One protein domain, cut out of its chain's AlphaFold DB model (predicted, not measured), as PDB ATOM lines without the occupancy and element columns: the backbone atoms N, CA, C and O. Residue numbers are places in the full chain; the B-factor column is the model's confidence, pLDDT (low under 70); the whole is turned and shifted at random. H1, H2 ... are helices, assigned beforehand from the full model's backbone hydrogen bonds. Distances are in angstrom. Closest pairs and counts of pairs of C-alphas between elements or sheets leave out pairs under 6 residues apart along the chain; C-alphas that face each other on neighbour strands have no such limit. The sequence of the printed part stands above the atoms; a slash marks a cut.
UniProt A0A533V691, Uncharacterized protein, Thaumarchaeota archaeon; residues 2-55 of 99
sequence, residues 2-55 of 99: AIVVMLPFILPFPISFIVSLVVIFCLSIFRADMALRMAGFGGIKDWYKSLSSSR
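This is residues 2 to 55 of the 99 residues of an uncharacterized protein of Thaumarchaeota archaeon (UniProt A0A533V691). One long helix, H2, makes the beam of a wide open bracket; the shorter H3 turns off its last end in an L-shaped corner, and H1 slants away beyond its first end. The 54 printed residues hold three named helices, H1, H2 and H3, and no named strand: all helix. The whole is extended, radius of gyration of the C-alphas 18.0 A, and flat, spanning 51 by 26 by 11 A.

H2, residues 15 to 38, touches H3, residues 43 to 53, with residues 33 to 37 alone, about perpendicular at 89 degrees; the closest C-alphas, of Arg 37 and Gly 43, are 5.4 A apart. H1, residues 2 to 10, is close to H2 but not clearly touching: the closest C-alphas, of Phe 9 and Ile 15, are 6.7 A apart. They run the same way at a steep tilt of 53 degrees. H1 and H3 are apart. Every O i to N i+4 pair is within hydrogen-bond range in H2, 3 of 5 in H1 and 5 of 7 in H3.

H2 measures 34.3 A from C-alpha 15 at (19.887, 25.469, 11.193), H3 16.5 A to C-alpha 53 at (17.890, 40.151, 45.404), and H1 12.6 A.

Both links are tight, and the printed part has no cut. Residues 2 to 28 and 48 to 55 stand free. Mean pLDDT of the printed part is 70.7; 31 residues, among them 40 to 55, are under 70.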
ATOM      1  N   ALA A   2      36.938  27.909   3.795       68.88
ATOM      2  CA  ALA A   2      35.603  28.511   3.972       68.88
ATOM      3  C   ALA A   2      34.431  27.645   3.456       68.88
ATOM      4  O   ALA A   2      33.407  27.527   4.116       68.88
ATOM      5  N   ILE A   3      34.603  26.973   2.316       70.12
ATOM      6  CA  ILE A   3      33.555  26.153   1.681       70.12
ATOM      7  C   ILE A   3      33.173  24.946   2.560       70.12
ATOM      8  O   ILE A   3      32.007  24.581   2.638       70.12
ATOM      9  N   VAL A   4      34.139  24.376   3.292       69.62
ATOM     10  CA  VAL A   4      33.935  23.236   4.209       69.62
ATOM     11  C   VAL A   4      33.167  23.659   5.467       69.62
ATOM     12  O   VAL A   4      32.404  22.872   6.014       69.62
ATOM     13  N   VAL A   5      33.322  24.917   5.897       69.44
ATOM     14  CA  VAL A   5      32.592  25.502   7.036       69.44
ATOM     15  C   VAL A   5      31.163  25.899   6.648       69.44
ATOM     16  O   VAL A   5      30.264  25.831   7.479       69.44
ATOM     17  N   MET A   6      30.932  26.265   5.383       68.50
ATOM     18  CA  MET A   6      29.607  26.652   4.872       68.50
ATOM     19  C   MET A   6      28.759  25.462   4.400       68.50
ATOM     20  O   MET A   6      27.533  25.534   4.426       68.50
ATOM     21  N   LEU A   7      29.388  24.345   4.018       68.38
ATOM     22  CA  LEU A   7      28.704  23.102   3.641       68.38
ATOM     23  C   LEU A   7      27.702  22.590   4.693       68.38
ATOM     24  O   LEU A   7      26.579  22.265   4.307       68.38
ATOM     25  N   PRO A   8      28.025  22.545   6.003       64.69
ATOM     26  CA  PRO A   8      27.055  22.124   7.002       64.69
ATOM     27  C   PRO A   8      25.873  23.090   7.102       64.69
ATOM     28  O   PRO A   8      24.787  22.608   7.356       64.69
ATOM     29  N   PHE A   9      26.034  24.397   6.850       63.50
ATOM     30  CA  PHE A   9      24.919  25.361   6.836       63.50
ATOM     31  C   PHE A   9      23.990  25.215   5.619       63.50
ATOM     32  O   PHE A   9      22.826  25.598   5.703       63.50
ATOM     33  N   ILE A  10      24.498  24.690   4.498       65.25
ATOM     34  CA  ILE A  10      23.725  24.420   3.271       65.25
ATOM     35  C   ILE A  10      22.933  23.113   3.379       65.25
ATOM     36  O   ILE A  10      21.826  23.016   2.852       65.25
ATOM     37  N   LEU A  11      23.464  22.116   4.091       65.38
ATOM     38  CA  LEU A  11      22.638  21.019   4.580       65.38
ATOM     39  C   LEU A  11      21.722  21.557   5.697       65.38
ATOM     40  O   LEU A  11      22.121  22.457   6.432       65.38
ATOM     41  N   PRO A  12      20.517  21.003   5.912       68.62
ATOM     42  CA  PRO A  12      19.606  21.443   6.983       68.62
ATOM     43  C   PRO A  12      20.178  21.271   8.412       68.62
ATOM     44  O   PRO A  12      19.471  21.427   9.405       68.62
ATOM     45  N   PHE A  13      21.453  20.918   8.558       66.25
ATOM     46  CA  PHE A  13      21.957  20.195   9.710       66.25
ATOM     47  C   PHE A  13      22.473  21.020  10.906       66.25
ATOM     48  O   PHE A  13      22.603  20.450  11.978       66.25
ATOM     49  N   PRO A  14      22.690  22.339  10.851       69.44
ATOM     50  CA  PRO A  14      22.799  23.134  12.078       69.44
ATOM     51  C   PRO A  14      21.594  24.055  12.259       69.44
ATOM     52  O   PRO A  14      21.185  24.332  13.384       69.44
ATOM     53  N   ILE A  15      20.976  24.492  11.161       79.88
ATOM     54  CA  ILE A  15      19.887  25.469  11.193       79.88
ATOM     55  C   ILE A  15      18.627  24.836  11.789       79.88
ATOM     56  O   ILE A  15      18.038  25.411  12.701       79.88
ATOM     57  N   SER A  16      18.246  23.628  11.360       82.50
ATOM     58  CA  SER A  16      17.070  22.943  11.911       82.50
ATOM     59  C   SER A  16      17.221  22.629  13.402       82.50
ATOM     60  O   SER A  16      16.238  22.692  14.143       82.50
ATOM     61  N   PHE A  17      18.447  22.358  13.861       83.44
ATOM     62  CA  PHE A  17      18.743  22.144  15.277       83.44
ATOM     63  C   PHE A  17      18.590  23.436  16.090       83.44
ATOM     64  O   PHE A  17      17.891  23.447  17.103       83.44
ATOM     65  N   ILE A  18      19.163  24.545  15.610       86.81
ATOM     66  CA  ILE A  18      19.039  25.861  16.256       86.81
ATOM     67  C   ILE A  18      17.571  26.302  16.300       86.81
ATOM     68  O   ILE A  18      17.095  26.726  17.350       86.81
ATOM     69  N   VAL A  19      16.831  26.154  15.198       88.44
ATOM     70  CA  VAL A  19      15.403  26.501  15.140       88.44
ATOM     71  C   VAL A  19      14.596  25.665  16.137       88.44
ATOM     72  O   VAL A  19      13.795  26.228  16.880       88.44
ATOM     73  N   SER A  20      14.847  24.354  16.230       87.88
ATOM     74  CA  SER A  20      14.209  23.504  17.251       87.88
ATOM     75  C   SER A  20      14.504  23.979  18.673       87.88
ATOM     76  O   SER A  20      13.580  24.103  19.476       87.88
ATOM     77  N   LEU A  21      15.765  24.294  18.990       90.81
ATOM     78  CA  LEU A  21      16.134  24.798  20.314       90.81
ATOM     79  C   LEU A  21      15.427  26.114  20.641       90.81
ATOM     80  O   LEU A  21      14.874  26.248  21.731       90.81
ATOM     81  N   VAL A  22      15.397  27.059  19.700       93.56
ATOM     82  CA  VAL A  22      14.722  28.352  19.882       93.56
ATOM     83  C   VAL A  22      13.229  28.153  20.134       93.56
ATOM     84  O   VAL A  22      12.689  28.731  21.074       93.56
ATOM     85  N   VAL A  23      12.561  27.299  19.354       93.94
ATOM     86  CA  VAL A  23      11.131  27.009  19.531       93.94
ATOM     87  C   VAL A  23      10.858  26.387  20.901       93.94
ATOM     88  O   VAL A  23       9.956  26.841  21.607       93.94
ATOM     89  N   ILE A  24      11.658  25.399  21.315       92.25
ATOM     90  CA  ILE A  24      11.518  24.754  22.627       92.25
ATOM     91  C   ILE A  24      11.728  25.775  23.751       92.25
ATOM     92  O   ILE A  24      10.923  25.822  24.684       92.25
ATOM     93  N   PHE A  25      12.752  26.628  23.662       91.62
ATOM     94  CA  PHE A  25      13.010  27.668  24.662       91.62
ATOM     95  C   PHE A  25      11.879  28.694  24.736       91.62
ATOM     96  O   PHE A  25      11.389  28.974  25.830       91.62
ATOM     97  N   CYS A  26      11.418  29.213  23.596       92.12
ATOM     98  CA  CYS A  26      10.311  30.165  23.538       92.12
ATOM     99  C   CYS A  26       9.033  29.579  24.146       92.12
ATOM    100  O   CYS A  26       8.400  30.229  24.977       92.12
ATOM    101  N   LEU A  27       8.682  28.338  23.798       91.25
ATOM    102  CA  LEU A  27       7.522  27.651  24.375       91.25
ATOM    103  C   LEU A  27       7.679  27.426  25.882       91.25
ATOM    104  O   LEU A  27       6.717  27.593  26.631       91.25
ATOM    105  N   SER A  28       8.882  27.075  26.335       86.69
ATOM    106  CA  SER A  28       9.179  26.849  27.753       86.69
ATOM    107  C   SER A  28       9.068  28.141  28.565       86.69
ATOM    108  O   SER A  28       8.427  28.151  29.614       86.69
ATOM    109  N   ILE A  29       9.620  29.247  28.057       84.69
ATOM    110  CA  ILE A  29       9.540  30.572  28.688       84.69
ATOM    111  C   ILE A  29       8.100  31.079  28.689       84.69
ATOM    112  O   ILE A  29       7.643  31.589  29.705       84.69
ATOM    113  N   PHE A  30       7.368  30.912  27.587       86.25
ATOM    114  CA  PHE A  30       5.972  31.335  27.503       86.25
ATOM    115  C   PHE A  30       5.083  30.564  28.488       86.25
ATOM    116  O   PHE A  30       4.279  31.163  29.199       86.25
ATOM    117  N   ARG A  31       5.265  29.241  28.586       83.50
ATOM    118  CA  ARG A  31       4.569  28.405  29.576       83.50
ATOM    119  C   ARG A  31       4.920  28.797  31.004       83.50
ATOM    120  O   ARG A  31       4.018  28.883  31.832       83.50
ATOM    121  N   ALA A  32       6.198  29.048  31.279       78.31
ATOM    122  CA  ALA A  32       6.633  29.531  32.580       78.31
ATOM    123  C   ALA A  32       5.990  30.890  32.893       78.31
ATOM    124  O   ALA A  32       5.325  31.004  33.909       78.31
ATOM    125  N   ASP A  33       6.075  31.888  32.009       73.69
ATOM    126  CA  ASP A  33       5.460  33.206  32.232       73.69
ATOM    127  C   ASP A  33       3.944  33.102  32.456       73.69
ATOM    128  O   ASP A  33       3.413  33.728  33.370       73.69
ATOM    129  N   MET A  34       3.244  32.256  31.696       75.69
ATOM    130  CA  MET A  34       1.808  32.035  31.880       75.69
ATOM    131  C   MET A  34       1.488  31.372  33.226       75.69
ATOM    132  O   MET A  34       0.592  31.832  33.935       75.69
ATOM    133  N   ALA A  35       2.237  30.335  33.617       77.38
ATOM    134  CA  ALA A  35       2.083  29.681  34.916       77.38
ATOM    135  C   ALA A  35       2.379  30.643  36.076       77.38
ATOM    136  O   ALA A  35       1.701  30.619  37.100       77.38
ATOM    137  N   LEU A  36       3.349  31.537  35.899       68.12
ATOM    138  CA  LEU A  36       3.743  32.537  36.887       68.12
ATOM    139  C   LEU A  36       2.712  33.651  37.038       68.12
ATOM    140  O   LEU A  36       2.394  34.034  38.164       68.12
ATOM    141  N   ARG A  37       2.121  34.094  35.924       67.69
ATOM    142  CA  ARG A  37       0.965  34.999  35.930       67.69
ATOM    143  C   ARG A  37      -0.237  34.372  36.631       67.69
ATOM    144  O   ARG A  37      -0.907  35.058  37.396       67.69
ATOM    145  N   MET A  38      -0.495  33.080  36.408       67.81
ATOM    146  CA  MET A  38      -1.563  32.346  37.100       67.81
ATOM    147  C   MET A  38      -1.273  32.150  38.594       67.81
ATOM    148  O   MET A  38      -2.195  32.198  39.401       67.81
ATOM    149  N   ALA A  39      -0.004  31.996  38.978       70.62
ATOM    150  CA  ALA A  39       0.429  31.888  40.372       70.62
ATOM    151  C   ALA A  39       0.438  33.234  41.135       70.62
ATOM    152  O   ALA A  39       0.860  33.278  42.289       70.62
ATOM    153  N   GLY A  40      -0.017  34.332  40.518       62.78
ATOM    154  CA  GLY A  40      -0.119  35.646  41.159       62.78
ATOM    155  C   GLY A  40       1.197  36.428  41.240       62.78
ATOM    156  O   GLY A  40       1.232  37.481  41.874       62.78
ATOM    157  N   PHE A  41       2.267  35.954  40.591       60.50
ATOM    158  CA  PHE A  41       3.506  36.713  40.422       60.50
ATOM    159  C   PHE A  41       3.402  37.561  39.143       60.50
ATOM    160  O   PHE A  41       3.049  37.051  38.080       60.50
ATOM    161  N   GLY A  42       3.686  38.863  39.233       58.06
ATOM    162  CA  GLY A  42       3.565  39.840  38.145       58.06
ATOM    163  C   GLY A  42       4.566  39.632  37.001       58.06
ATOM    164  O   GLY A  42       5.480  40.427  36.805       58.06
ATOM    165  N   GLY A  43       4.377  38.572  36.210       57.72
ATOM    166  CA  GLY A  43       5.169  38.238  35.023       57.72
ATOM    167  C   GLY A  43       6.670  38.062  35.284       57.72
ATOM    168  O   GLY A  43       7.152  38.163  36.415       57.72
ATOM    169  N   ILE A  44       7.449  37.858  34.214       60.97
ATOM    170  CA  ILE A  44       8.925  37.760  34.289       60.97
ATOM    171  C   ILE A  44       9.553  39.000  34.975       60.97
ATOM    172  O   ILE A  44      10.687  38.934  35.448       60.97
ATOM    173  N   LYS A  45       8.816  40.120  35.098       58.50
ATOM    174  CA  LYS A  45       9.302  41.350  35.733       58.50
ATOM    175  C   LYS A  45       9.693  41.236  37.190       58.50
ATOM    176  O   LYS A  45      10.711  41.793  37.608       58.50
ATOM    177  N   ASP A  46       8.956  40.445  37.943       57.12
ATOM    178  CA  ASP A  46       9.299  40.197  39.335       57.12
ATOM    179  C   ASP A  46      10.375  39.106  39.500       57.12
ATOM    180  O   ASP A  46      11.028  39.028  40.546       57.12
ATOM    181  N   TRP A  47      10.662  38.327  38.447       55.62
ATOM    182  CA  TRP A  47      11.690  37.278  38.462       55.62
ATOM    183  C   TRP A  47      13.099  37.853  38.432       55.62
ATOM    184  O   TRP A  47      13.922  37.486  39.268       55.62
ATOM    185  N   TYR A  48      13.387  38.819  37.554       57.66
ATOM    186  CA  TYR A  48      14.689  39.502  37.573       57.66
ATOM    187  C   TYR A  48      14.874  40.401  38.802       57.66
ATOM    188  O   TYR A  48      16.003  40.603  39.257       57.66
ATOM    189  N   LYS A  49      13.779  40.875  39.406       54.09
ATOM    190  CA  LYS A  49      13.821  41.552  40.707       54.09
ATOM    191  C   LYS A  49      14.165  40.579  41.848       54.09
ATOM    192  O   LYS A  49      14.930  40.935  42.736       54.09
ATOM    193  N   SER A  50      13.686  39.334  41.776       52.62
ATOM    194  CA  SER A  50      14.025  38.266  42.733       52.62
ATOM    195  C   SER A  50      15.423  37.666  42.513       52.62
ATOM    196  O   SER A  50      16.058  37.194  43.451       52.62
ATOM    197  N   LEU A  51      15.945  37.706  41.284       50.19
ATOM    198  CA  LEU A  51      17.286  37.203  40.955       50.19
ATOM    199  C   LEU A  51      18.391  38.251  41.195       50.19
ATOM    200  O   LEU A  51      19.549  37.901  41.398       50.19
ATOM    201  N   SER A  52      18.040  39.540  41.229       47.72
ATOM    202  CA  SER A  52      18.932  40.604  41.717       47.72
ATOM    203  C   SER A  52      18.947  40.710  43.246       47.72
ATOM    204  O   SER A  52      19.975  41.081  43.808       47.72
ATOM    205  N   SER A  53      17.876  40.302  43.941       45.81
ATOM    206  CA  SER A  53      17.890  40.151  45.404       45.81
ATOM    207  C   SER A  53      18.560  38.854  45.882       45.81
ATOM    208  O   SER A  53      19.008  38.792  47.026       45.81
ATOM    209  N   SER A  54      18.739  37.843  45.022       44.72
ATOM    210  CA  SER A  54      19.381  36.574  45.406       44.72
ATOM    211  C   SER A  54      20.909  36.643  45.588       44.72
ATOM    212  O   SER A  54      21.507  35.673  46.049       44.72
ATOM    213  N   ARG A  55      21.555  37.792  45.317       40.91
ATOM    214  CA  ARG A  55      22.950  38.070  45.732       40.91
ATOM    215  C   ARG A  55      23.084  38.959  46.969       40.91
ATOM    216  O   ARG A  55      24.207  39.283  47.351       40.91
TER     217      ARG A  55